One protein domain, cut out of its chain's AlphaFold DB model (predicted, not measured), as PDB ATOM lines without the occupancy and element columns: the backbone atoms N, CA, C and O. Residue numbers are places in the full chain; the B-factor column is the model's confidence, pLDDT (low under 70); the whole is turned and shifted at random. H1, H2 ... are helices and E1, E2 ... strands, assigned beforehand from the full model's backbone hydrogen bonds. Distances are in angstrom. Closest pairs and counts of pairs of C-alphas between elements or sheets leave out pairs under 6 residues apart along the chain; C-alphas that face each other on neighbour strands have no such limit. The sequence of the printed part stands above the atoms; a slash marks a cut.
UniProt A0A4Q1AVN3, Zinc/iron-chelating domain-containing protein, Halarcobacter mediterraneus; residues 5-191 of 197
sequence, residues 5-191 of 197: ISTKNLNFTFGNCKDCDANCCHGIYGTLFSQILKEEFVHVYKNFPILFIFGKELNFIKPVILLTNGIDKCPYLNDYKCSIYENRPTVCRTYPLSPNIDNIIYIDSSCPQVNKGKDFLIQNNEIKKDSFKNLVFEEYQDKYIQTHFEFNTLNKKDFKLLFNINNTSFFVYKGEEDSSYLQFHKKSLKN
ATOM      1  N   ILE A   5     155.080 220.245 253.387       97.56
ATOM      2  CA  ILE A   5     155.229 219.597 252.083       97.56
ATOM      3  C   ILE A   5     154.956 218.100 252.183       97.56
ATOM      4  O   ILE A   5     155.198 217.472 253.217       97.56
ATOM      5  N   SER A   6     154.441 217.525 251.096       97.69
ATOM      6  CA  SER A   6     154.200 216.084 250.998       97.69
ATOM      7  C   SER A   6     155.510 215.311 251.139       97.69
ATOM      8  O   SER A   6     156.517 215.697 250.554       97.69
ATOM      9  N   THR A   7     155.498 214.190 251.862       97.94
ATOM     10  CA  THR A   7     156.661 213.287 251.954       97.94
ATOM     11  C   THR A   7     156.651 212.173 250.902       97.94
ATOM     12  O   THR A   7     157.560 211.340 250.861       97.94
ATOM     13  N   LYS A   8     155.648 212.153 250.016       97.19
ATOM     14  CA  LYS A   8     155.555 211.190 248.915       97.19
ATOM     15  C   LYS A   8     156.734 211.369 247.960       97.19
ATOM     16  O   LYS A   8     157.004 212.478 247.510       97.19
ATOM     17  N   ASN A   9     157.423 210.275 247.638       97.00
ATOM     18  CA  ASN A   9     158.635 210.251 246.812       97.00
ATOM     19  C   ASN A   9     159.798 211.121 247.337       97.00
ATOM     20  O   ASN A   9     160.737 211.392 246.591       97.00
ATOM     21  N   LEU A  10     159.756 211.550 248.601       97.75
ATOM     22  CA  LEU A  10     160.801 212.348 249.238       97.75
ATOM     23  C   LEU A  10     161.328 211.643 250.489       97.75
ATOM     24  O   LEU A  10     160.646 210.827 251.111       97.75
ATOM     25  N   ASN A  11     162.559 211.981 250.863       98.00
ATOM     26  CA  ASN A  11     163.239 211.419 252.022       98.00
ATOM     27  C   ASN A  11     163.730 212.558 252.908       98.00
ATOM     28  O   ASN A  11     164.330 213.509 252.410       98.00
ATOM     29  N   PHE A  12     163.525 212.431 254.216       98.31
ATOM     30  CA  PHE A  12     163.947 213.440 255.182       98.31
ATOM     31  C   PHE A  12     164.671 212.782 256.348       98.31
ATOM     32  O   PHE A  12     164.225 211.757 256.873       98.31
ATOM     33  N   THR A  13     165.775 213.384 256.783       97.81
ATOM     34  CA  THR A  13     166.423 213.038 258.057       97.81
ATOM     35  C   THR A  13     165.973 214.004 259.148       97.81
ATOM     36  O   THR A  13     165.430 215.075 258.869       97.81
ATOM     37  N   PHE A  14     166.179 213.639 260.413       96.19
ATOM     38  CA  PHE A  14     165.853 214.517 261.536       96.19
ATOM     39  C   PHE A  14     166.921 214.451 262.616       96.19
ATOM     40  O   PHE A  14     167.287 213.359 263.055       96.19
ATOM     41  N   GLY A  15     167.414 215.618 263.034       93.56
ATOM     42  CA  GLY A  15     168.399 215.760 264.102       93.56
ATOM     43  C   GLY A  15     167.802 215.389 265.460       93.56
ATOM     44  O   GLY A  15     167.615 214.214 265.789       93.56
ATOM     45  N   ASN A  16     167.519 216.392 266.284       90.00
ATOM     46  CA  ASN A  16     166.833 216.216 267.560       90.00
ATOM     47  C   ASN A  16     166.307 217.562 268.082       90.00
ATOM     48  O   ASN A  16     166.719 218.618 267.627       90.00
ATOM     49  N   CYS A  17     165.427 217.540 269.080       88.12
ATOM     50  CA  CYS A  17     164.919 218.773 269.689       88.12
ATOM     51  C   CYS A  17     165.746 219.267 270.892       88.12
ATOM     52  O   CYS A  17     165.281 220.171 271.576       88.12
ATOM     53  N   LYS A  18     166.903 218.666 271.215       83.69
ATOM     54  CA  LYS A  18     167.678 219.021 272.420       83.69
ATOM     55  C   LYS A  18     168.329 220.396 272.295       83.69
ATOM     56  O   LYS A  18     168.305 221.140 273.267       83.69
ATOM     57  N   ASP A  19     168.827 220.715 271.103       77.44
ATOM     58  CA  ASP A  19     169.542 221.960 270.794       77.44
ATOM     59  C   ASP A  19     168.698 222.870 269.878       77.44
ATOM     60  O   ASP A  19     169.203 223.515 268.962       77.44
ATOM     61  N   CYS A  20     167.373 222.839 270.050       87.00
ATOM     62  CA  CYS A  20     166.413 223.590 269.244       87.00
ATOM     63  C   CYS A  20     165.802 224.724 270.071       87.00
ATOM     64  O   CYS A  20     165.364 224.487 271.193       87.00
ATOM     65  N   ASP A  21     165.639 225.908 269.472       89.25
ATOM     66  CA  ASP A  21     165.007 227.082 270.106       89.25
ATOM     67  C   ASP A  21     163.502 226.909 270.398       89.25
ATOM     68  O   ASP A  21     162.832 227.828 270.856       89.25
ATOM     69  N   ALA A  22     162.940 225.728 270.118       91.75
ATOM     70  CA  ALA A  22     161.549 225.369 270.381       91.75
ATOM     71  C   ALA A  22     160.512 226.324 269.753       91.75
ATOM     72  O   ALA A  22     159.395 226.464 270.256       91.75
ATOM     73  N   ASN A  23     160.823 226.908 268.590       92.44
ATOM     74  CA  ASN A  23     159.916 227.803 267.855       92.44
ATOM     75  C   ASN A  23     158.542 227.171 267.553       92.44
ATOM     76  O   ASN A  23     157.524 227.859 267.492       92.44
ATOM     77  N   CYS A  24     158.478 225.841 267.422       93.19
ATOM     78  CA  CYS A  24     157.227 225.097 267.253       93.19
ATOM     79  C   CYS A  24     156.292 225.143 268.477       93.19
ATOM     80  O   CYS A  24     155.150 224.701 268.376       93.19
ATOM     81  N   CYS A  25     156.751 225.685 269.607       94.75
ATOM     82  CA  CYS A  25     155.990 225.905 270.831       94.75
ATOM     83  C   CYS A  25     155.643 227.384 271.067       94.75
ATOM     84  O   CYS A  25     155.132 227.704 272.133       94.75
ATOM     85  N   HIS A  26     155.921 228.289 270.126       94.38
ATOM     86  CA  HIS A  26     155.760 229.737 270.307       94.38
ATOM     87  C   HIS A  26     154.663 230.316 269.404       94.38
ATOM     88  O   HIS A  26     154.614 230.031 268.200       94.38
ATOM     89  N   GLY A  27     153.816 231.171 269.984       93.62
ATOM     90  CA  GLY A  27     152.735 231.874 269.298       93.62
ATOM     91  C   GLY A  27     153.236 232.776 268.175       93.62
ATOM     92  O   GLY A  27     152.759 232.648 267.047       93.62
ATOM     93  N   ILE A  28     154.279 233.576 268.435       93.00
ATOM     94  CA  ILE A  28     154.887 234.477 267.437       93.00
ATOM     95  C   ILE A  28     155.367 233.778 266.154       93.00
ATOM     96  O   ILE A  28     155.424 234.404 265.099       93.00
ATOM     97  N   TYR A  29     155.684 232.477 266.207       92.44
ATOM     98  CA  TYR A  29     156.101 231.701 265.031       92.44
ATOM     99  C   TYR A  29     154.935 230.957 264.356       92.44
ATOM    100  O   TYR A  29     155.147 230.127 263.468       92.44
ATOM    101  N   GLY A  30     153.695 231.272 264.740       90.69
ATOM    102  CA  GLY A  30     152.466 230.783 264.116       90.69
ATOM    103  C   GLY A  30     151.865 229.539 264.770       90.69
ATOM    104  O   GLY A  30     150.945 228.945 264.210       90.69
ATOM    105  N   THR A  31     152.352 229.109 265.938       94.50
ATOM    106  CA  THR A  31     151.723 228.000 266.672       94.50
ATOM    107  C   THR A  31     150.572 228.537 267.505       94.50
ATOM    108  O   THR A  31     150.823 229.098 268.559       94.50
ATOM    109  N   LEU A  32     149.327 228.346 267.065       96.06
ATOM    110  CA  LEU A  32     148.137 228.805 267.794       96.06
ATOM    111  C   LEU A  32     147.314 227.641 268.351       96.06
ATOM    112  O   LEU A  32     147.192 227.481 269.561       96.06
ATOM    113  N   PHE A  33     146.777 226.805 267.469       97.25
ATOM    114  CA  PHE A  33     145.929 225.670 267.817       97.25
ATOM    115  C   PHE A  33     146.289 224.458 266.958       97.25
ATOM    116  O   PHE A  33     147.021 224.569 265.974       97.25
ATOM    117  N   SER A  34     145.747 223.301 267.317       96.81
ATOM    118  CA  SER A  34     145.777 222.111 266.475       96.81
ATOM    119  C   SER A  34     144.411 221.445 266.480       96.81
ATOM    120  O   SER A  34     143.763 221.378 267.525       96.81
ATOM    121  N   GLN A  35     143.966 220.992 265.309       96.56
ATOM    122  CA  GLN A  35     142.786 220.144 265.217       96.56
ATOM    123  C   GLN A  35     143.064 218.811 265.912       96.56
ATOM    124  O   GLN A  35     144.154 218.265 265.772       96.56
ATOM    125  N   ILE A  36     142.069 218.307 266.634       97.88
ATOM    126  CA  ILE A  36     142.131 216.997 267.279       97.88
ATOM    127  C   ILE A  36     141.076 216.057 266.697       97.88
ATOM    128  O   ILE A  36     140.028 216.500 266.223       97.88
ATOM    129  N   LEU A  37     141.350 214.762 266.738       98.00
ATOM    130  CA  LEU A  37     140.382 213.703 266.468       98.00
ATOM    131  C   LEU A  37     139.558 213.402 267.727       98.00
ATOM    132  O   LEU A  37     139.977 213.722 268.846       98.00
ATOM    133  N   LYS A  38     138.384 212.780 267.571       96.88
ATOM    134  CA  LYS A  38     137.494 212.458 268.704       96.88
ATOM    135  C   LYS A  38     138.202 211.602 269.768       96.88
ATOM    136  O   LYS A  38     138.053 211.852 270.963       96.88
ATOM    137  N   GLU A  39     139.061 210.673 269.355       96.06
ATOM    138  CA  GLU A  39     139.814 209.775 270.239       96.06
ATOM    139  C   GLU A  39     140.849 210.521 271.092       96.06
ATOM    140  O   GLU A  39     141.235 210.064 272.166       96.06
ATOM    141  N   GLU A  40     141.292 211.701 270.658       97.69
ATOM    142  CA  GLU A  40     142.335 212.457 271.347       97.69
ATOM    143  C   GLU A  40     141.812 213.253 272.546       97.69
ATOM    144  O   GLU A  40     142.600 213.621 273.421       97.69
ATOM    145  N   PHE A  41     140.497 213.487 272.638       98.31
ATOM    146  CA  PHE A  41     139.882 214.293 273.699       98.31
ATOM    147  C   PHE A  41     140.309 213.831 275.097       98.31
ATOM    148  O   PHE A  41     140.722 214.649 275.924       98.31
ATOM    149  N   VAL A  42     140.271 212.518 275.349       97.44
ATOM    150  CA  VAL A  42     140.624 211.923 276.648       97.44
ATOM    151  C   VAL A  42     142.097 212.139 277.017       97.44
ATOM    152  O   VAL A  42     142.442 212.203 278.198       97.44
ATOM    153  N   HIS A  43     142.970 212.305 276.026       96.38
ATOM    154  CA  HIS A  43     144.405 212.473 276.234       96.38
ATOM    155  C   HIS A  43     144.809 213.935 276.440       96.38
ATOM    156  O   HIS A  43     145.819 214.199 277.090       96.38
ATOM    157  N   VAL A  44     144.026 214.888 275.926       97.62
ATOM    158  CA  VAL A  44     144.418 216.308 275.902       97.62
ATOM    159  C   VAL A  44     143.673 217.182 276.910       97.62
ATOM    160  O   VAL A  44     144.240 218.178 277.367       97.62
ATOM    161  N   TYR A  45     142.459 216.802 277.333       98.19
ATOM    162  CA  TYR A  45     141.581 217.664 278.147       98.19
ATOM    163  C   TYR A  45     142.184 218.110 279.485       98.19
ATOM    164  O   TYR A  45     141.769 219.119 280.054       98.19
ATOM    165  N   LYS A  46     143.140 217.349 280.033       97.50
ATOM    166  CA  LYS A  46     143.797 217.691 281.303       97.50
ATOM    167  C   LYS A  46     144.773 218.855 281.162       97.50
ATOM    168  O   LYS A  46     144.966 219.576 282.136       97.50
ATOM    169  N   ASN A  47     145.356 219.032 279.977       97.62
ATOM    170  CA  ASN A  47     146.478 219.940 279.763       97.62
ATOM    171  C   ASN A  47     146.115 221.141 278.885       97.62
ATOM    172  O   ASN A  47     146.592 222.240 279.156       97.62
ATOM    173  N   PHE A  48     145.267 220.962 277.876       98.19
ATOM    174  CA  PHE A  48     144.909 222.024 276.936       98.19
ATOM    175  C   PHE A  48     143.400 222.250 276.939       98.19
ATOM    176  O   PHE A  48     142.652 221.279 277.089       98.19
ATOM    177  N   PRO A  49     142.933 223.498 276.775       98.38
ATOM    178  CA  PRO A  49     141.524 223.743 276.543       98.38
ATOM    179  C   PRO A  49     141.160 223.235 275.149       98.38
ATOM    180  O   PRO A  49     141.812 223.552 274.152       98.38
ATOM    181  N   ILE A  50     140.112 222.426 275.107       98.75
ATOM    182  CA  ILE A  50     139.480 221.964 273.883       98.75
ATOM    183  C   ILE A  50     138.420 223.001 273.535       98.75
ATOM    184  O   ILE A  50     137.557 223.298 274.358       98.75
ATOM    185  N   LEU A  51     138.478 223.554 272.335       98.62
ATOM    186  CA  LEU A  51     137.552 224.550 271.803       98.62
ATOM    187  C   LEU A  51     137.068 224.093 270.426       98.62
ATOM    188  O   LEU A  51     137.495 223.059 269.911       98.62
ATOM    189  N   PHE A  52     136.191 224.878 269.816       98.44
ATOM    190  CA  PHE A  52     135.706 224.623 268.468       98.44
ATOM    191  C   PHE A  52     135.986 225.807 267.557       98.44
ATOM    192  O   PHE A  52     135.924 226.959 267.983       98.44
ATOM    193  N   ILE A  53     136.266 225.517 266.293       97.81
ATOM    194  CA  ILE A  53     136.286 226.499 265.209       97.81
ATOM    195  C   ILE A  53     135.329 226.036 264.114       97.81
ATOM    196  O   ILE A  53     134.995 224.849 264.028       97.81
ATOM    197  N   PHE A  54     134.930 226.957 263.244       96.06
ATOM    198  CA  PHE A  54     134.171 226.615 262.049       96.06
ATOM    199  C   PHE A  54     135.047 226.694 260.800       96.06
ATOM    200  O   PHE A  54     135.793 227.654 260.603       96.06
ATOM    201  N   GLY A  55     134.977 225.668 259.950       87.44
ATOM    202  CA  GLY A  55     135.668 225.661 258.661       87.44
ATOM    203  C   GLY A  55     135.196 226.818 257.776       87.44
ATOM    204  O   GLY A  55     133.997 227.033 257.652       87.44
ATOM    205  N   LYS A  56     136.125 227.544 257.146       82.12
ATOM    206  CA  LYS A  56     135.809 228.780 256.402       82.12
ATOM    207  C   LYS A  56     134.831 228.580 255.239       82.12
ATOM    208  O   LYS A  56     134.010 229.451 254.996       82.12
ATOM    209  N   GLU A  57     134.919 227.451 254.542       81.31
ATOM    210  CA  GLU A  57     134.132 227.199 253.325       81.31
ATOM    211  C   GLU A  57     132.787 226.532 253.631       81.31
ATOM    212  O   GLU A  57     131.737 227.012 253.224       81.31
ATOM    213  N   LEU A  58     132.818 225.433 254.386       83.75
ATOM    214  CA  LEU A  58     131.645 224.578 254.610       83.75
ATOM    215  C   LEU A  58     131.039 224.743 256.012       83.75
ATOM    216  O   LEU A  58     130.105 224.036 256.392       83.75
ATOM    217  N   ASN A  59     131.569 225.681 256.806       88.81
ATOM    218  CA  ASN A  59     131.114 225.988 258.162       88.81
ATOM    219  C   ASN A  59     131.041 224.741 259.069       88.81
ATOM    220  O   ASN A  59     130.177 224.642 259.942       88.81
ATOM    221  N   PHE A  60     131.901 223.750 258.823       92.94
ATOM    222  CA  PHE A  60     131.944 222.510 259.593       92.94
ATOM    223  C   PHE A  60     132.545 222.736 260.969       92.94
ATOM    224  O   PHE A  60     133.502 223.497 261.112       92.94
ATOM    225  N   ILE A  61     132.007 222.033 261.961       97.06
ATOM    226  CA  ILE A  61     132.487 222.079 263.339       97.06
ATOM    227  C   ILE A  61     133.801 221.312 263.418       97.06
ATOM    228  O   ILE A  61     133.869 220.149 263.021       97.06
ATOM    229  N   LYS A  62     134.850 221.970 263.909       96.94
ATOM    230  CA  LYS A  62     136.169 221.365 264.084       96.94
ATOM    231  C   LYS A  62     136.603 221.498 265.538       96.94
ATOM    232  O   LYS A  62     136.792 222.629 265.994       96.94
ATOM    233  N   PRO A  63     136.775 220.386 266.268       98.19
ATOM    234  CA  PRO A  63     137.373 220.434 267.589       98.19
ATOM    235  C   PRO A  63     138.872 220.717 267.479       98.19
ATOM    236  O   PRO A  63     139.578 220.170 266.628       98.19
ATOM    237  N   VAL A  64     139.365 221.591 268.348       98.56
ATOM    238  CA  VAL A  64     140.767 222.003 268.395       98.56
ATOM    239  C   VAL A  64     141.244 222.071 269.838       98.56
ATOM    240  O   VAL A  64     140.459 222.344 270.742       98.56
ATOM    241  N   ILE A  65     142.541 221.893 270.059       98.56
ATOM    242  CA  ILE A  65     143.200 222.357 271.282       98.56
ATOM    243  C   ILE A  65     143.883 223.690 271.024       98.56
ATOM    244  O   ILE A  65     144.551 223.858 270.002       98.56
ATOM    245  N   LEU A  66     143.751 224.624 271.961       98.12
ATOM    246  CA  LEU A  66     144.527 225.860 271.932       98.12
ATOM    247  C   LEU A  66     145.894 225.605 272.579       98.12
ATOM    248  O   LEU A  66     145.965 225.168 273.725       98.12
ATOM    249  N   LEU A  67     146.970 225.833 271.827       97.44
ATOM    250  CA  LEU A  67     148.352 225.573 272.247       97.44
ATOM    251  C   LEU A  67     149.028 226.828 272.818       97.44
ATOM    252  O   LEU A  67     149.852 226.711 273.721       97.44
ATOM    253  N   THR A  68     148.701 228.006 272.280       96.75
ATOM    254  CA  THR A  68     149.206 229.319 272.720       96.75
ATOM    255  C   THR A  68     148.108 230.381 272.582       96.75
ATOM    256  O   THR A  68     147.046 230.111 272.018       96.75
ATOM    257  N   ASN A  69     148.371 231.605 273.039       95.81
ATOM    258  CA  ASN A  69     147.509 232.767 272.800       95.81
ATOM    259  C   ASN A  69     147.872 233.552 271.518       95.81
ATOM    260  O   ASN A  69     147.387 234.659 271.308       95.81
ATOM    261  N   GLY A  70     148.728 232.991 270.656       94.62
ATOM    262  CA  GLY A  70     149.164 233.608 269.400       94.62
ATOM    263  C   GLY A  70     150.373 234.536 269.519       94.62
ATOM    264  O   GLY A  70     150.927 234.908 268.487       94.62
ATOM    265  N   ILE A  71     150.823 234.855 270.734       94.31
ATOM    266  CA  ILE A  71     152.019 235.667 270.984       94.31
ATOM    267  C   ILE A  71     152.984 234.867 271.858       94.31
ATOM    268  O   ILE A  71     154.088 234.536 271.427       94.31
ATOM    269  N   ASP A  72     152.539 234.467 273.041       95.25
ATOM    270  CA  ASP A  72     153.381 233.824 274.038       95.25
ATOM    271  C   ASP A  72     153.764 232.387 273.673       95.25
ATOM    272  O   ASP A  72     153.235 231.746 272.754       95.25
ATOM    273  N   LYS A  73     154.735 231.860 274.418       95.50
ATOM    274  CA  LYS A  73     155.084 230.441 274.368       95.50
ATOM    275  C   LYS A  73     153.964 229.579 274.950       95.50
ATOM    276  O   LYS A  73     153.190 230.011 275.797       95.50
ATOM    277  N   CYS A  74     153.920 228.321 274.526       96.81
ATOM    278  CA  CYS A  74     153.103 227.288 275.150       96.81
ATOM    279  C   CYS A  74     153.366 227.287 276.669       96.81
ATOM    280  O   CYS A  74     154.537 227.286 277.062       96.81
ATOM    281  N   PRO A  75     152.331 227.215 277.527       96.44
ATOM    282  CA  PRO A  75     152.495 227.278 278.986       96.44
ATOM    283  C   PRO A  75     153.382 226.166 279.553       96.44
ATOM    284  O   PRO A  75     153.939 226.273 280.640       96.44
ATOM    285  N   TYR A  76     153.528 225.078 278.797       96.44
ATOM    286  CA  TYR A  76     154.364 223.944 279.164       96.44
ATOM    287  C   TYR A  76     155.796 224.037 278.633       96.44
ATOM    288  O   TYR A  76     156.551 223.083 278.793       96.44
ATOM    289  N   LEU A  77     156.190 225.129 277.974       94.75
ATOM    290  CA  LEU A  77     157.565 225.324 277.529       94.75
ATOM    291  C   LEU A  77     158.405 225.964 278.643       94.75
ATOM    292  O   LEU A  77     158.309 227.167 278.910       94.75
ATOM    293  N   ASN A  78     159.274 225.158 279.246       91.38
ATOM    294  CA  ASN A  78     160.241 225.581 280.251       91.38
ATOM    295  C   ASN A  78     161.660 225.169 279.840       91.38
ATOM    296  O   ASN A  78     161.866 224.022 279.453       91.38
ATOM    297  N   ASP A  79     162.619 226.094 279.894       89.25
ATOM    298  CA  ASP A  79     164.015 225.867 279.476       89.25
ATOM    299  C   ASP A  79     164.133 225.159 278.111       89.25
ATOM    300  O   ASP A  79     164.824 224.149 277.959       89.25
ATOM    301  N   TYR A  80     163.380 225.659 277.122       89.75
ATOM    302  CA  TYR A  80     163.285 225.113 275.757       89.75
ATOM    303  C   TYR A  80     162.795 223.654 275.670       89.75
ATOM    304  O   TYR A  80     162.867 223.016 274.620       89.75
ATOM    305  N   LYS A  81     162.238 223.115 276.759       90.31
ATOM    306  CA  LYS A  81     161.714 221.751 276.855       90.31
ATOM    307  C   LYS A  81     160.267 221.751 277.320       90.31
ATOM    308  O   LYS A  81     159.800 222.628 278.038       90.31
ATOM    309  N   CYS A  82     159.525 220.735 276.898       93.69
ATOM    310  CA  CYS A  82     158.146 220.578 277.334       93.69
ATOM    311  C   CYS A  82     158.101 219.944 278.732       93.69
ATOM    312  O   CYS A  82     158.543 218.809 278.899       93.69
ATOM    313  N   SER A  83     157.523 220.637 279.713       95.50
ATOM    314  CA  SER A  83     157.375 220.158 281.095       95.50
ATOM    315  C   SER A  83     156.412 218.974 281.232       95.50
ATOM    316  O   SER A  83     156.485 218.228 282.202       95.50
ATOM    317  N   ILE A  84     155.550 218.748 280.236       95.56
ATOM    318  CA  ILE A  84     154.632 217.601 280.156       95.56
ATOM    319  C   ILE A  84     155.048 216.607 279.066       95.56
ATOM    320  O   ILE A  84     154.191 216.064 278.378       95.56
ATOM    321  N   TYR A  85     156.352 216.380 278.872       91.12
ATOM    322  CA  TYR A  85     156.911 215.641 277.728       91.12
ATOM    323  C   TYR A  85     156.189 214.318 277.393       91.12
ATOM    324  O   TYR A  85     155.850 214.090 276.230       91.12
ATOM    325  N   GLU A  86     155.879 213.495 278.396       92.25
ATOM    326  CA  GLU A  86     155.160 212.219 278.218       92.25
ATOM    327  C   GLU A  86     153.670 212.407 277.873       92.25
ATOM    328  O   GLU A  86     153.077 211.639 277.114       92.25
ATOM    329  N   ASN A  87     153.068 213.492 278.363       95.06
ATOM    330  CA  ASN A  87     151.651 213.830 278.203       95.06
ATOM    331  C   ASN A  87     151.399 214.891 277.116       95.06
ATOM    332  O   ASN A  87     150.362 215.562 277.122       95.06
ATOM    333  N   ARG A  88     152.354 215.077 276.197       95.19
ATOM    334  CA  ARG A  88     152.207 215.987 275.053       95.19
ATOM    335  C   ARG A  88     151.034 215.554 274.165       95.19
ATOM    336  O   ARG A  88     150.815 214.356 274.006       95.19
ATOM    337  N   PRO A  89     150.310 216.494 273.535       96.75
ATOM    338  CA  PRO A  89     149.286 216.142 272.560       96.75
ATOM    339  C   PRO A  89     149.947 215.513 271.328       96.75
ATOM    340  O   PRO A  89     151.130 215.746 271.063       96.75
ATOM    341  N   THR A  90     149.197 214.717 270.567       96.50
ATOM    342  CA  THR A  90     149.724 213.954 269.423       96.50
ATOM    343  C   THR A  90     150.449 214.843 268.424       96.50
ATOM    344  O   THR A  90     151.594 214.548 268.098       96.50
ATOM    345  N   VAL A  91     149.867 215.995 268.067       95.94
ATOM    346  CA  VAL A  91     150.503 216.997 267.191       95.94
ATOM    347  C   VAL A  91     151.909 217.399 267.654       95.94
ATOM    348  O   VAL A  91     152.800 217.591 266.835       95.94
ATOM    349  N   CYS A  92     152.149 217.498 268.965       95.81
ATOM    350  CA  CYS A  92     153.460 217.843 269.517       95.81
ATOM    351  C   CYS A  92     154.397 216.634 269.625       95.81
ATOM    352  O   CYS A  92     155.612 216.817 269.672       95.81
ATOM    353  N   ARG A  93     153.856 215.413 269.718       94.81
ATOM    354  CA  ARG A  93     154.643 214.171 269.728       94.81
ATOM    355  C   ARG A  93     155.159 213.823 268.338       94.81
ATOM    356  O   ARG A  93     156.279 213.340 268.228       94.81
ATOM    357  N   THR A  94     154.365 214.085 267.303       95.81
ATOM    358  CA  THR A  94     154.695 213.711 265.925       95.81
ATOM    359  C   THR A  94     155.405 214.810 265.138       95.81
ATOM    360  O   THR A  94     156.013 214.510 264.116       95.81
ATOM    361  N   TYR A  95     155.385 216.068 265.599       95.88
ATOM    362  CA  TYR A  95     156.067 217.181 264.928       95.88
ATOM    363  C   TYR A  95     157.571 216.894 264.707       95.88
ATOM    364  O   TYR A  95     158.258 216.575 265.681       95.88
ATOM    365  N   PRO A  96     158.114 217.038 263.477       96.56
ATOM    366  CA  PRO A  96     157.599 217.867 262.377       96.56
ATOM    367  C   PRO A  96     156.649 217.170 261.394       96.56
ATOM    368  O   PRO A  96     156.277 217.777 260.394       96.56
ATOM    369  N   LEU A  97     156.253 215.923 261.653       98.19
ATOM    370  CA  LEU A  97     155.309 215.190 260.813       98.19
ATOM    371  C   LEU A  97     153.856 215.558 261.150       98.19
ATOM    372  O   LEU A  97     153.476 215.641 262.323       98.19
ATOM    373  N   SER A  98     153.038 215.713 260.113       97.31
ATOM    374  CA  SER A  98     151.594 215.930 260.204       97.31
ATOM    375  C   SER A  98     150.854 214.924 259.325       97.31
ATOM    376  O   SER A  98     151.226 214.758 258.162       97.31
ATOM    377  N   PRO A  99     149.802 214.267 259.832       97.25
ATOM    378  CA  PRO A  99     148.899 213.507 258.981       97.25
ATOM    379  C   PRO A  99     148.048 214.464 258.129       97.25
ATOM    380  O   PRO A  99     147.902 215.645 258.465       97.25
ATOM    381  N   ASN A 100     147.477 213.955 257.039       96.19
ATOM    382  CA  ASN A 100     146.569 214.699 256.171       96.19
ATOM    383  C   ASN A 100     145.429 213.803 255.648       96.19
ATOM    384  O   ASN A 100     145.525 212.577 255.664       96.19
ATOM    385  N   ILE A 101     144.323 214.419 255.218       94.31
ATOM    386  CA  ILE A 101     143.071 213.755 254.806       94.31
ATOM    387  C   ILE A 101     143.214 212.877 253.552       94.31
ATOM    388  O   ILE A 101     142.320 212.104 253.240       94.31
ATOM    389  N   ASP A 102     144.320 212.991 252.825       96.19
ATOM    390  CA  ASP A 102     144.696 212.129 251.702       96.19
ATOM    391  C   ASP A 102     145.523 210.904 252.143       96.19
ATOM    392  O   ASP A 102     146.029 210.165 251.301       96.19
ATOM    393  N   ASN A 103     145.667 210.687 253.458       96.56
ATOM    394  CA  ASN A 103     146.520 209.671 254.087       96.56
ATOM    395  C   ASN A 103     148.016 209.803 253.744       96.56
ATOM    396  O   ASN A 103     148.809 208.896 254.006       96.56
ATOM    397  N   ILE A 104     148.430 210.945 253.196       97.81
ATOM    398  CA  ILE A 104     149.833 211.275 252.976       97.81
ATOM    399  C   ILE A 104     150.357 211.984 254.225       97.81
ATOM    400  O   ILE A 104     149.700 212.835 254.826       97.81
ATOM    401  N   ILE A 105     151.572 211.630 254.627       98.31
ATOM    402  CA  ILE A 105     152.295 212.291 255.703       98.31
ATOM    403  C   ILE A 105     152.965 213.527 255.114       98.31
ATOM    404  O   ILE A 105     153.684 213.460 254.113       98.31
ATOM    405  N   TYR A 106     152.740 214.663 255.754       98.44
ATOM    406  CA  TYR A 106     153.386 215.924 255.439       98.44
ATOM    407  C   TYR A 106     154.456 216.221 256.482       98.44
ATOM    408  O   TYR A 106     154.367 215.780 257.628       98.44
ATOM    409  N   ILE A 107     155.470 216.985 256.092       98.38
ATOM    410  CA  ILE A 107     156.534 217.435 256.987       98.38
ATOM    411  C   ILE A 107     156.657 218.952 256.932       98.38
ATOM    412  O   ILE A 107     156.601 219.537 255.853       98.38
ATOM    413  N   ASP A 108     156.833 219.578 258.092       97.06
ATOM    414  CA  ASP A 108     157.178 220.995 258.183       97.06
ATOM    415  C   ASP A 108     158.642 221.204 257.765       97.06
ATOM    416  O   ASP A 108     159.564 221.018 258.565       97.06
ATOM    417  N   SER A 109     158.852 221.582 256.504       95.75
ATOM    418  CA  SER A 109     160.163 221.833 255.896       95.75
ATOM    419  C   SER A 109     160.913 222.982 256.583       95.75
ATOM    420  O   SER A 109     162.142 223.040 256.537       95.75
ATOM    421  N   SER A 110     160.181 223.871 257.268       94.06
ATOM    422  CA  SER A 110     160.740 225.017 257.988       94.06
ATOM    423  C   SER A 110     161.332 224.652 259.354       94.06
ATOM    424  O   SER A 110     162.006 225.473 259.980       94.06
ATOM    425  N   CYS A 111     161.100 223.427 259.840       94.81
ATOM    426  CA  CYS A 111     161.677 222.968 261.094       94.81
ATOM    427  C   CYS A 111     163.215 222.890 260.975       94.81
ATOM    428  O   CYS A 111     163.722 222.136 260.143       94.81
ATOM    429  N   PRO A 112     163.989 223.566 261.848       93.06
ATOM    430  CA  PRO A 112     165.447 223.672 261.704       93.06
ATOM    431  C   PRO A 112     166.185 222.334 261.848       93.06
ATOM    432  O   PRO A 112     167.359 222.239 261.505       93.06
ATOM    433  N   GLN A 113     165.508 221.311 262.373       94.75
ATOM    434  CA  GLN A 113     166.060 219.979 262.620       94.75
ATOM    435  C   GLN A 113     165.789 218.994 261.478       94.75
ATOM    436  O   GLN A 113     166.363 217.900 261.465       94.75
ATOM    437  N   VAL A 114     164.951 219.370 260.508       96.19
ATOM    438  CA  VAL A 114     164.744 218.602 259.277       96.19
ATOM    439  C   VAL A 114     166.016 218.668 258.431       96.19
ATOM    440  O   VAL A 114     166.641 219.716 258.291       96.19
ATOM    441  N   ASN A 115     166.438 217.520 257.903       96.56
ATOM    442  CA  ASN A 115     167.669 217.330 257.129       96.56
ATOM    443  C   ASN A 115     168.979 217.646 257.880       96.56
ATOM    444  O   ASN A 115     170.027 217.826 257.262       96.56
ATOM    445  N   LYS A 116     168.946 217.691 259.220       95.00
ATOM    446  CA  LYS A 116     170.142 217.813 260.083       95.00
ATOM    447  C   LYS A 116     170.553 216.502 260.759       95.00
ATOM    448  O   LYS A 116     171.562 216.458 261.458       95.00
ATOM    449  N   GLY A 117     169.761 215.445 260.588       93.62
ATOM    450  CA  GLY A 117     170.023 214.127 261.164       93.62
ATOM    451  C   GLY A 117     170.910 213.252 260.285       93.62
ATOM    452  O   GLY A 117     171.039 213.494 259.086       93.62
ATOM    453  N   LYS A 118     171.469 212.200 260.892       93.31
ATOM    454  CA  LYS A 118     172.177 211.125 260.176       93.31
ATOM    455  C   LYS A 118     171.212 210.062 259.649       93.31
ATOM    456  O   LYS A 118     171.371 209.600 258.526       93.31
ATOM    457  N   ASP A 119     170.198 209.733 260.445       95.19
ATOM    458  CA  ASP A 119     169.219 208.696 260.123       95.19
ATOM    459  C   ASP A 119     167.957 209.291 259.495       95.19
ATOM    460  O   ASP A 119     167.535 210.410 259.822       95.19
ATOM    461  N   PHE A 120     167.320 208.515 258.618       97.69
ATOM    462  CA  PHE A 120     166.039 208.891 258.036       97.69
ATOM    463  C   PHE A 120     164.946 208.948 259.106       97.69
ATOM    464  O   PHE A 120     164.753 208.022 259.891       97.69
ATOM    465  N   LEU A 121     164.196 210.048 259.103       97.75
ATOM    466  CA  LEU A 121     162.934 210.164 259.821       97.75
ATOM    467  C   LEU A 121     161.823 209.472 259.029       97.75
ATOM    468  O   LEU A 121     161.063 208.681 259.585       97.75
ATOM    469  N   ILE A 122     161.754 209.774 257.733       98.31
ATOM    470  CA  ILE A 122     160.727 209.298 256.810       98.31
ATOM    471  C   ILE A 122     161.337 209.104 255.419       98.31
ATOM    472  O   ILE A 122     162.168 209.905 254.982       98.31
ATOM    473  N   GLN A 123     160.936 208.034 254.736       98.00
ATOM    474  CA  GLN A 123     161.316 207.753 253.352       98.00
ATOM    475  C   GLN A 123     160.079 207.357 252.565       98.00
ATOM    476  O   GLN A 123     159.394 206.419 252.961       98.00
ATOM    477  N   ASN A 124     159.804 208.062 251.469       96.81
ATOM    478  CA  ASN A 124     158.651 207.813 250.607       96.81
ATOM    479  C   ASN A 124     157.354 207.554 251.400       96.81
ATOM    480  O   ASN A 124     156.733 206.501 251.274       96.81
ATOM    481  N   ASN A 125     156.969 208.512 252.248       97.12
ATOM    482  CA  ASN A 125     155.775 208.430 253.097       97.12
ATOM    483  C   ASN A 125     155.788 207.332 254.189       97.12
ATOM    484  O   ASN A 125     154.761 207.086 254.814       97.12
ATOM    485  N   GLU A 126     156.925 206.687 254.460       97.69
ATOM    486  CA  GLU A 126     157.055 205.649 255.489       97.69
ATOM    487  C   GLU A 126     157.974 206.101 256.635       97.69
ATOM    488  O   GLU A 126     159.157 206.394 256.429       97.69
ATOM    489  N   ILE A 127     157.438 206.161 257.859       98.06
ATOM    490  CA  ILE A 127     158.178 206.589 259.055       98.06
ATOM    491  C   ILE A 127     159.199 205.518 259.448       98.06
ATOM    492  O   ILE A 127     158.842 204.392 259.791       98.06
ATOM    493  N   LYS A 128     160.478 205.895 259.463       97.75
ATOM    494  CA  LYS A 128     161.598 205.000 259.789       97.75
ATOM    495  C   LYS A 128     162.029 205.082 261.250       97.75
ATOM    496  O   LYS A 128     162.567 204.118 261.783       97.75
ATOM    497  N   LYS A 129     161.765 206.206 261.920       95.19
ATOM    498  CA  LYS A 129     162.145 206.416 263.321       95.19
ATOM    499  C   LYS A 129     161.005 206.048 264.269       95.19
ATOM    500  O   LYS A 129     159.972 206.713 264.275       95.19
ATOM    501  N   ASP A 130     161.216 205.042 265.120       94.19
ATOM    502  CA  ASP A 130     160.178 204.508 266.019       94.19
ATOM    503  C   ASP A 130     159.558 205.561 266.941       94.19
ATOM    504  O   ASP A 130     158.353 205.546 267.164       94.19
ATOM    505  N   SER A 131     160.346 206.538 267.405       92.00
ATOM    506  CA  SER A 131     159.846 207.618 268.269       92.00
ATOM    507  C   SER A 131     158.788 208.513 267.610       92.00
ATOM    508  O   SER A 131     158.176 209.325 268.298       92.00
ATOM    509  N   PHE A 132     158.616 208.415 266.289       95.19
ATOM    510  CA  PHE A 132     157.628 209.158 265.506       95.19
ATOM    511  C   PHE A 132     156.470 208.290 265.012       95.19
ATOM    512  O   PHE A 132     155.499 208.834 264.488       95.19
ATOM    513  N   LYS A 133     156.540 206.963 265.177       96.12
ATOM    514  CA  LYS A 133     155.424 206.079 264.835       96.12
ATOM    515  C   LYS A 133     154.253 206.381 265.763       96.12
ATOM    516  O   LYS A 133     154.404 206.470 266.981       96.12
ATOM    517  N   ASN A 134     153.082 206.580 265.175       96.25
ATOM    518  CA  ASN A 134     151.881 206.922 265.914       96.25
ATOM    519  C   ASN A 134     150.643 206.506 265.116       96.25
ATOM    520  O   ASN A 134     150.592 206.732 263.908       96.25
ATOM    521  N   LEU A 135     149.634 205.978 265.812       95.56
ATOM    522  CA  LEU A 135     148.370 205.540 265.214       95.56
ATOM    523  C   LEU A 135     147.635 206.668 264.474       95.56
ATOM    524  O   LEU A 135     146.759 206.391 263.665       95.56
ATOM    525  N   VAL A 136     147.960 207.940 264.724       96.38
ATOM    526  CA  VAL A 136     147.381 209.072 263.985       96.38
ATOM    527  C   VAL A 136     147.701 209.032 262.487       96.38
ATOM    528  O   VAL A 136     146.961 209.609 261.701       96.38
ATOM    529  N   PHE A 137     148.779 208.358 262.081       97.31
ATOM    530  CA  PHE A 137     149.162 208.230 260.672       97.31
ATOM    531  C   PHE A 137     148.466 207.071 259.949       97.31
ATOM    532  O   PHE A 137     148.551 206.977 258.729       97.31
ATOM    533  N   GLU A 138     147.776 206.202 260.683       95.69
ATOM    534  CA  GLU A 138     147.041 205.066 260.129       95.69
ATOM    535  C   GLU A 138     145.595 205.488 259.861       95.69
ATOM    536  O   GLU A 138     144.917 205.933 260.788       95.69
ATOM    537  N   GLU A 139     145.120 205.363 258.617       95.19
ATOM    538  CA  GLU A 139     143.719 205.643 258.236       95.19
ATOM    539  C   GLU A 139     143.217 207.018 258.728       95.19
ATOM    540  O   GLU A 139     142.094 207.176 259.217       95.19
ATOM    541  N   TYR A 140     144.075 208.042 258.643       97.50
ATOM    542  CA  TYR A 140     143.755 209.375 259.156       97.50
ATOM    543  C   TYR A 140     142.508 209.968 258.496       97.50
ATOM    544  O   TYR A 140     141.716 210.627 259.167       97.50
ATOM    545  N   GLN A 141     142.318 209.722 257.198       97.69
ATOM    546  CA  GLN A 141     141.128 210.138 256.462       97.69
ATOM    547  C   GLN A 141     139.847 209.648 257.147       97.69
ATOM    548  O   GLN A 141     138.959 210.456 257.423       97.69
ATOM    549  N   ASP A 142     139.774 208.362 257.489       98.06
ATOM    550  CA  ASP A 142     138.591 207.771 258.112       98.06
ATOM    551  C   ASP A 142     138.376 208.322 259.518       98.06
ATOM    552  O   ASP A 142     137.265 208.726 259.867       98.06
ATOM    553  N   LYS A 143     139.445 208.447 260.311       97.94
ATOM    554  CA  LYS A 143     139.383 209.059 261.650       97.94
ATOM    555  C   LYS A 143     138.909 210.513 261.596       97.94
ATOM    556  O   LYS A 143     138.087 210.939 262.416       97.94
ATOM    557  N   TYR A 144     139.383 211.278 260.614       96.81
ATOM    558  CA  TYR A 144     138.959 212.655 260.375       96.81
ATOM    559  C   TYR A 144     137.472 212.716 260.000       96.81
ATOM    560  O   TYR A 144     136.731 213.518 260.569       96.81
ATOM    561  N   ILE A 145     137.017 211.859 259.081       96.44
ATOM    562  CA  ILE A 145     135.615 211.793 258.639       96.44
ATOM    563  C   ILE A 145     134.697 211.394 259.798       96.44
ATOM    564  O   ILE A 145     133.668 212.030 260.022       96.44
ATOM    565  N   GLN A 146     135.079 210.391 260.587       96.94
ATOM    566  CA  GLN A 146     134.320 209.981 261.765       96.94
ATOM    567  C   GLN A 146     134.235 211.095 262.810       96.94
ATOM    568  O   GLN A 146     133.169 211.323 263.376       96.94
ATOM    569  N   THR A 147     135.338 211.809 263.047       97.06
ATOM    570  CA  THR A 147     135.344 212.988 263.924       97.06
ATOM    571  C   THR A 147     134.405 214.063 263.384       97.06
ATOM    572  O   THR A 147     133.661 214.669 264.145       97.06
ATOM    573  N   HIS A 148     134.389 214.300 262.072       95.88
ATOM    574  CA  HIS A 148     133.460 215.253 261.474       95.88
ATOM    575  C   HIS A 148     131.998 214.859 261.724       95.88
ATOM    576  O   HIS A 148     131.228 215.693 262.201       95.88
ATOM    577  N   PHE A 149     131.620 213.608 261.450       95.75
ATOM    578  CA  PHE A 149     130.247 213.143 261.657       95.75
ATOM    579  C   PHE A 149     129.811 213.185 263.123       95.75
ATOM    580  O   PHE A 149     128.663 213.536 263.379       95.75
ATOM    581  N   GLU A 150     130.724 212.922 264.064       96.25
ATOM    582  CA  GLU A 150     130.471 213.041 265.508       96.25
ATOM    583  C   GLU A 150     129.961 214.438 265.891       96.25
ATOM    584  O   GLU A 150     129.001 214.567 266.641       96.25
ATOM    585  N   PHE A 151     130.581 215.499 265.363       96.06
ATOM    586  CA  PHE A 151     130.237 216.872 265.742       96.06
ATOM    587  C   PHE A 151     129.246 217.547 264.788       96.06
ATOM    588  O   PHE A 151     128.660 218.566 265.148       96.06
ATOM    589  N   ASN A 152     129.032 217.018 263.581       93.06
ATOM    590  CA  ASN A 152     128.131 217.626 262.598       93.06
ATOM    591  C   ASN A 152     126.645 217.546 263.000       93.06
ATOM    592  O   ASN A 152     125.826 218.292 262.466       93.06
ATOM    593  N   THR A 153     126.297 216.671 263.944       90.94
ATOM    594  CA  THR A 153     124.946 216.544 264.512       90.94
ATOM    595  C   THR A 153     124.597 217.674 265.486       90.94
ATOM    596  O   THR A 153     123.419 217.914 265.745       90.94
ATOM    597  N   LEU A 154     125.594 218.399 266.006       96.31
ATOM    598  CA  LEU A 154     125.386 219.442 267.007       96.31
ATOM    599  C   LEU A 154     124.747 220.699 266.410       96.31
ATOM    600  O   LEU A 154     125.133 221.199 265.348       96.31
ATOM    601  N   ASN A 155     123.814 221.291 267.156       95.62
ATOM    602  CA  ASN A 155     123.175 222.537 266.755       95.62
ATOM    603  C   ASN A 155     124.157 223.716 266.865       95.62
ATOM    604  O   ASN A 155     124.591 224.103 267.948       95.62
ATOM    605  N   LYS A 156     124.464 224.355 265.732       95.19
ATOM    606  CA  LYS A 156     125.410 225.483 265.669       95.19
ATOM    607  C   LYS A 156     125.010 226.678 266.550       95.19
ATOM    608  O   LYS A 156     125.884 227.438 266.954       95.19
ATOM    609  N   LYS A 157     123.722 226.845 266.887       96.38
ATOM    610  CA  LYS A 157     123.239 227.920 267.784       96.38
ATOM    611  C   LYS A 157     123.721 227.762 269.234       96.38
ATOM    612  O   LYS A 157     123.765 228.748 269.982       96.38
ATOM    613  N   ASP A 158     124.114 226.549 269.603       97.62
ATOM    614  CA  ASP A 158     124.609 226.206 270.935       97.62
ATOM    615  C   ASP A 158     126.084 226.577 271.120       97.62
ATOM    616  O   ASP A 158     126.598 226.570 272.237       97.62
ATOM    617  N   PHE A 159     126.774 226.942 270.039       98.12
ATOM    618  CA  PHE A 159     128.147 227.416 270.093       98.12
ATOM    619  C   PHE A 159     128.163 228.911 270.390       98.12
ATOM    620  O   PHE A 159     127.535 229.714 269.698       98.12
ATOM    621  N   LYS A 160     128.900 229.295 271.430       98.38
ATOM    622  CA  LYS A 160     129.092 230.694 271.817       98.38
ATOM    623  C   LYS A 160     130.525 231.101 271.534       98.38
ATOM    624  O   LYS A 160     131.452 230.384 271.908       98.38
ATOM    625  N   LEU A 161     130.687 232.235 270.853       98.25
ATOM    626  CA  LEU A 161     131.996 232.838 270.627       98.25
ATOM    627  C   LEU A 161     132.643 233.109 271.986       98.25
ATOM    628  O   LEU A 161     132.018 233.712 272.856       98.25
ATOM    629  N   LEU A 162     133.880 232.654 272.148       97.56
ATOM    630  CA  LEU A 162     134.685 232.904 273.334       97.56
ATOM    631  C   LEU A 162     135.639 234.079 273.089       97.56
ATOM    632  O   LEU A 162     135.601 235.060 273.820       97.56
ATOM    633  N   PHE A 163     136.455 234.000 272.033       97.12
ATOM    634  CA  PHE A 163     137.375 235.062 271.612       97.12
ATOM    635  C   PHE A 163     137.840 234.874 270.162       97.12
ATOM    636  O   PHE A 163     137.589 233.843 269.532       97.12
ATOM    637  N   ASN A 164     138.563 235.874 269.653       96.75
ATOM    638  CA  ASN A 164     139.249 235.838 268.367       96.75
ATOM    639  C   ASN A 164     140.760 235.981 268.578       96.75
ATOM    640  O   ASN A 164     141.191 236.897 269.273       96.75
ATOM    641  N   ILE A 165     141.558 235.117 267.949       95.56
ATOM    642  CA  ILE A 165     143.026 235.218 267.933       95.56
ATOM    643  C   ILE A 165     143.495 235.046 266.493       95.56
ATOM    644  O   ILE A 165     143.114 234.074 265.842       95.56
ATOM    645  N   ASN A 166     144.306 235.977 265.984       91.44
ATOM    646  CA  ASN A 166     144.889 235.931 264.636       91.44
ATOM    647  C   ASN A 166     143.863 235.552 263.544       91.44
ATOM    648  O   ASN A 166     144.059 234.602 262.786       91.44
ATOM    649  N   ASN A 167     142.733 236.270 263.495       91.56
ATOM    650  CA  ASN A 167     141.619 236.047 262.553       91.56
ATOM    651  C   ASN A 167     140.949 234.661 262.643       91.56
ATOM    652  O   ASN A 167     140.283 234.229 261.699       91.56
ATOM    653  N   THR A 168     141.110 233.961 263.766       95.19
ATOM    654  CA  THR A 168     140.423 232.701 264.062       95.19
ATOM    655  C   THR A 168     139.466 232.904 265.229       95.19
ATOM    656  O   THR A 168     139.886 233.305 266.315       95.19
ATOM    657  N   SER A 169     138.184 232.615 265.004       97.38
ATOM    658  CA  SER A 169     137.145 232.637 266.035       97.38
ATOM    659  C   SER A 169     137.067 231.295 266.752       97.38
ATOM    660  O   SER A 169     136.903 230.259 266.105       97.38
ATOM    661  N   PHE A 170     137.149 231.321 268.081       98.38
ATOM    662  CA  PHE A 170     137.056 230.136 268.928       98.38
ATOM    663  C   PHE A 170     135.744 230.124 269.698       98.38
ATOM    664  O   PHE A 170     135.323 231.137 270.257       98.38
ATOM    665  N   PHE A 171     135.117 228.955 269.757       98.62
ATOM    666  CA  PHE A 171     133.793 228.756 270.319       98.62
ATOM    667  C   PHE A 171     133.808 227.701 271.422       98.62
ATOM    668  O   PHE A 171     134.591 226.749 271.402       98.62
ATOM    669  N   VAL A 172     132.883 227.858 272.363       98.38
ATOM    670  CA  VAL A 172     132.526 226.852 273.368       98.38
ATOM    671  C   VAL A 172     131.138 226.308 273.068       98.38
ATOM    672  O   VAL A 172     130.252 227.066 272.672       98.38
ATOM    673  N   TYR A 173     130.932 225.010 273.279       98.25
ATOM    674  CA  TYR A 173     129.608 224.403 273.169       98.25
ATOM    675  C   TYR A 173     128.844 224.571 274.490       98.25
ATOM    676  O   TYR A 173     129.364 224.253 275.564       98.25
ATOM    677  N   LYS A 174     127.620 225.101 274.424       97.00
ATOM    678  CA  LYS A 174     126.747 225.392 275.575       97.00
ATOM    679  C   LYS A 174     125.386 224.692 275.500       97.00
ATOM    680  O   LYS A 174     124.514 225.021 276.298       97.00
ATOM    681  N   GLY A 175     125.204 223.777 274.553       94.62
ATOM    682  CA  GLY A 175     123.964 223.023 274.414       94.62
ATOM    683  C   GLY A 175     123.847 221.890 275.430       94.62
ATOM    684  O   GLY A 175     124.739 221.668 276.259       94.62
ATOM    685  N   GLU A 176     122.722 221.189 275.352       92.62
ATOM    686  CA  GLU A 176     122.336 220.134 276.294       92.62
ATOM    687  C   GLU A 176     122.870 218.750 275.911       92.62
ATOM    688  O   GLU A 176     122.848 217.857 276.756       92.62
ATOM    689  N   GLU A 177     123.393 218.580 274.689       92.62
ATOM    690  CA  GLU A 177     123.946 217.303 274.229       92.62
ATOM    691  C   GLU A 177     125.014 216.790 275.205       92.62
ATOM    692  O   GLU A 177     125.943 217.517 275.598       92.62
ATOM    693  N   ASP A 178     124.880 215.521 275.590       89.25
ATOM    694  CA  ASP A 178     125.773 214.867 276.533       89.25
ATOM    695  C   ASP A 178     126.541 213.734 275.857       89.25
ATOM    696  O   ASP A 178     126.032 212.641 275.626       89.25
ATOM    697  N   SER A 179     127.810 214.005 275.558       94.62
ATOM    698  CA  SER A 179     128.763 213.004 275.095       94.62
ATOM    699  C   SER A 179     130.045 213.082 275.910       94.62
ATOM    700  O   SER A 179     130.401 214.132 276.459       94.62
ATOM    701  N   SER A 180     130.796 211.979 275.963       96.19
ATOM    702  CA  SER A 180     132.095 211.949 276.646       96.19
ATOM    703  C   SER A 180     133.033 213.050 276.126       96.19
ATOM    704  O   SER A 180     133.712 213.706 276.917       96.19
ATOM    705  N   TYR A 181     132.999 213.338 274.821       97.44
ATOM    706  CA  TYR A 181     133.766 214.409 274.186       97.44
ATOM    707  C   TYR A 181     133.354 215.798 274.684       97.44
ATOM    708  O   TYR A 181     134.212 216.615 275.026       97.44
ATOM    709  N   LEU A 182     132.052 216.069 274.803       97.69
ATOM    710  CA  LEU A 182     131.553 217.344 275.326       97.69
ATOM    711  C   LEU A 182     131.825 217.497 276.830       97.69
ATOM    712  O   LEU A 182     132.099 218.605 277.301       97.69
ATOM    713  N   GLN A 183     131.855 216.398 277.584       97.94
ATOM    714  CA  GLN A 183     132.304 216.398 278.977       97.94
ATOM    715  C   GLN A 183     133.802 216.708 279.096       97.94
ATOM    716  O   GLN A 183     134.208 217.494 279.958       97.94
ATOM    717  N   PHE A 184     134.639 216.148 278.218       98.56
ATOM    718  CA  PHE A 184     136.059 216.498 278.142       98.56
ATOM    719  C   PHE A 184     136.261 217.960 277.737       98.56
ATOM    720  O   PHE A 184     137.056 218.647 278.378       98.56
ATOM    721  N   HIS A 185     135.494 218.469 276.767       98.38
ATOM    722  CA  HIS A 185     135.460 219.892 276.425       98.38
ATOM    723  C   HIS A 185     135.183 220.751 277.665       98.38
ATOM    724  O   HIS A 185     136.034 221.558 278.037       98.38
ATOM    725  N   LYS A 186     134.071 220.514 278.375       97.94
ATOM    726  CA  LYS A 186     133.700 221.256 279.596       97.94
ATOM    727  C   LYS A 186     134.815 221.223 280.649       97.94
ATOM    728  O   LYS A 186     135.223 222.270 281.148       97.94
ATOM    729  N   LYS A 187     135.365 220.037 280.944       98.19
ATOM    730  CA  LYS A 187     136.459 219.858 281.919       98.19
ATOM    731  C   LYS A 187     137.756 220.552 281.506       98.19
ATOM    732  O   LYS A 187     138.529 220.944 282.378       98.19
ATOM    733  N   SER A 188     138.008 220.679 280.205       98.44
ATOM    734  CA  SER A 188     139.232 221.274 279.672       98.44
ATOM    735  C   SER A 188     139.276 222.797 279.782       98.44
ATOM    736  O   SER A 188     140.370 223.360 279.796       98.44
ATOM    737  N   LEU A 189     138.122 223.467 279.911       98.06
ATOM    738  CA  LEU A 189     138.035 224.933 279.911       98.06
ATOM    739  C   LEU A 189     138.804 225.583 281.066       98.06
ATOM    740  O   LEU A 189     139.305 226.687 280.902       98.06
ATOM    741  N   LYS A 190     139.004 224.874 282.184       96.81
ATOM    742  CA  LYS A 190     139.870 225.332 283.287       96.81
ATOM    743  C   LYS A 190     141.330 225.571 282.874       96.81
ATOM    744  O   LYS A 190     142.087 226.182 283.612       96.81
ATOM    745  N   ASN A 191     141.762 225.027 281.733       97.19
ATOM    746  CA  ASN A 191     143.110 225.239 281.207       97.19
ATOM    747  C   ASN A 191     143.234 226.532 280.391       97.19
ATOM    748  O   ASN A 191     144.340 226.838 279.962       97.19
TER     749      ASN A 191
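Overview. This is residues 5 to 191 of the 197 residues of the protein "Zinc/iron-chelating domain-containing protein" of Halarcobacter mediterraneus (UniProt A0A4Q1AVN3). With little regular structure, one lobe holds the small antiparallel sheet E2-E4-E3, with hairpin E7-E8 beside E3 and H4 over it; the other, mostly loops, holds the small antiparallel pair E1-E6. The printed part, 187 residues, under half in named elements, runs E1 E2 H1 E3 E4 H2 E5 E6 H3 E7 E8 H4: mixed class. It is compact, radius of gyration of the C-alphas 16.9 A, spanning 53 by 35 by 28 A.

Arrangement. E4, residues 61 to 66, is antiparallel to E3, residues 50 to 54, with N 51 and O 64 within hydrogen-bond range at 2.8 A. H4, residues 180 to 191, runs along E3, height over the sheet 8.1 A. H1, residues 38 to 44, touches H4, closest C-alphas Phe 41 and Tyr 181, 6.1 A; within range are 1 of its 3 O i to N i+4 and 3 of 4 O i to N i+3 pairs.

Along the chain. E4 begins at C-alpha 61 (132.487, 222.079, 263.339); H4, 17.9 A long, ends at C-alpha 191 (143.110, 225.239, 281.207).

Size, cuts and confidence. The printed part has no cut; no printed residue is under pLDDT 70.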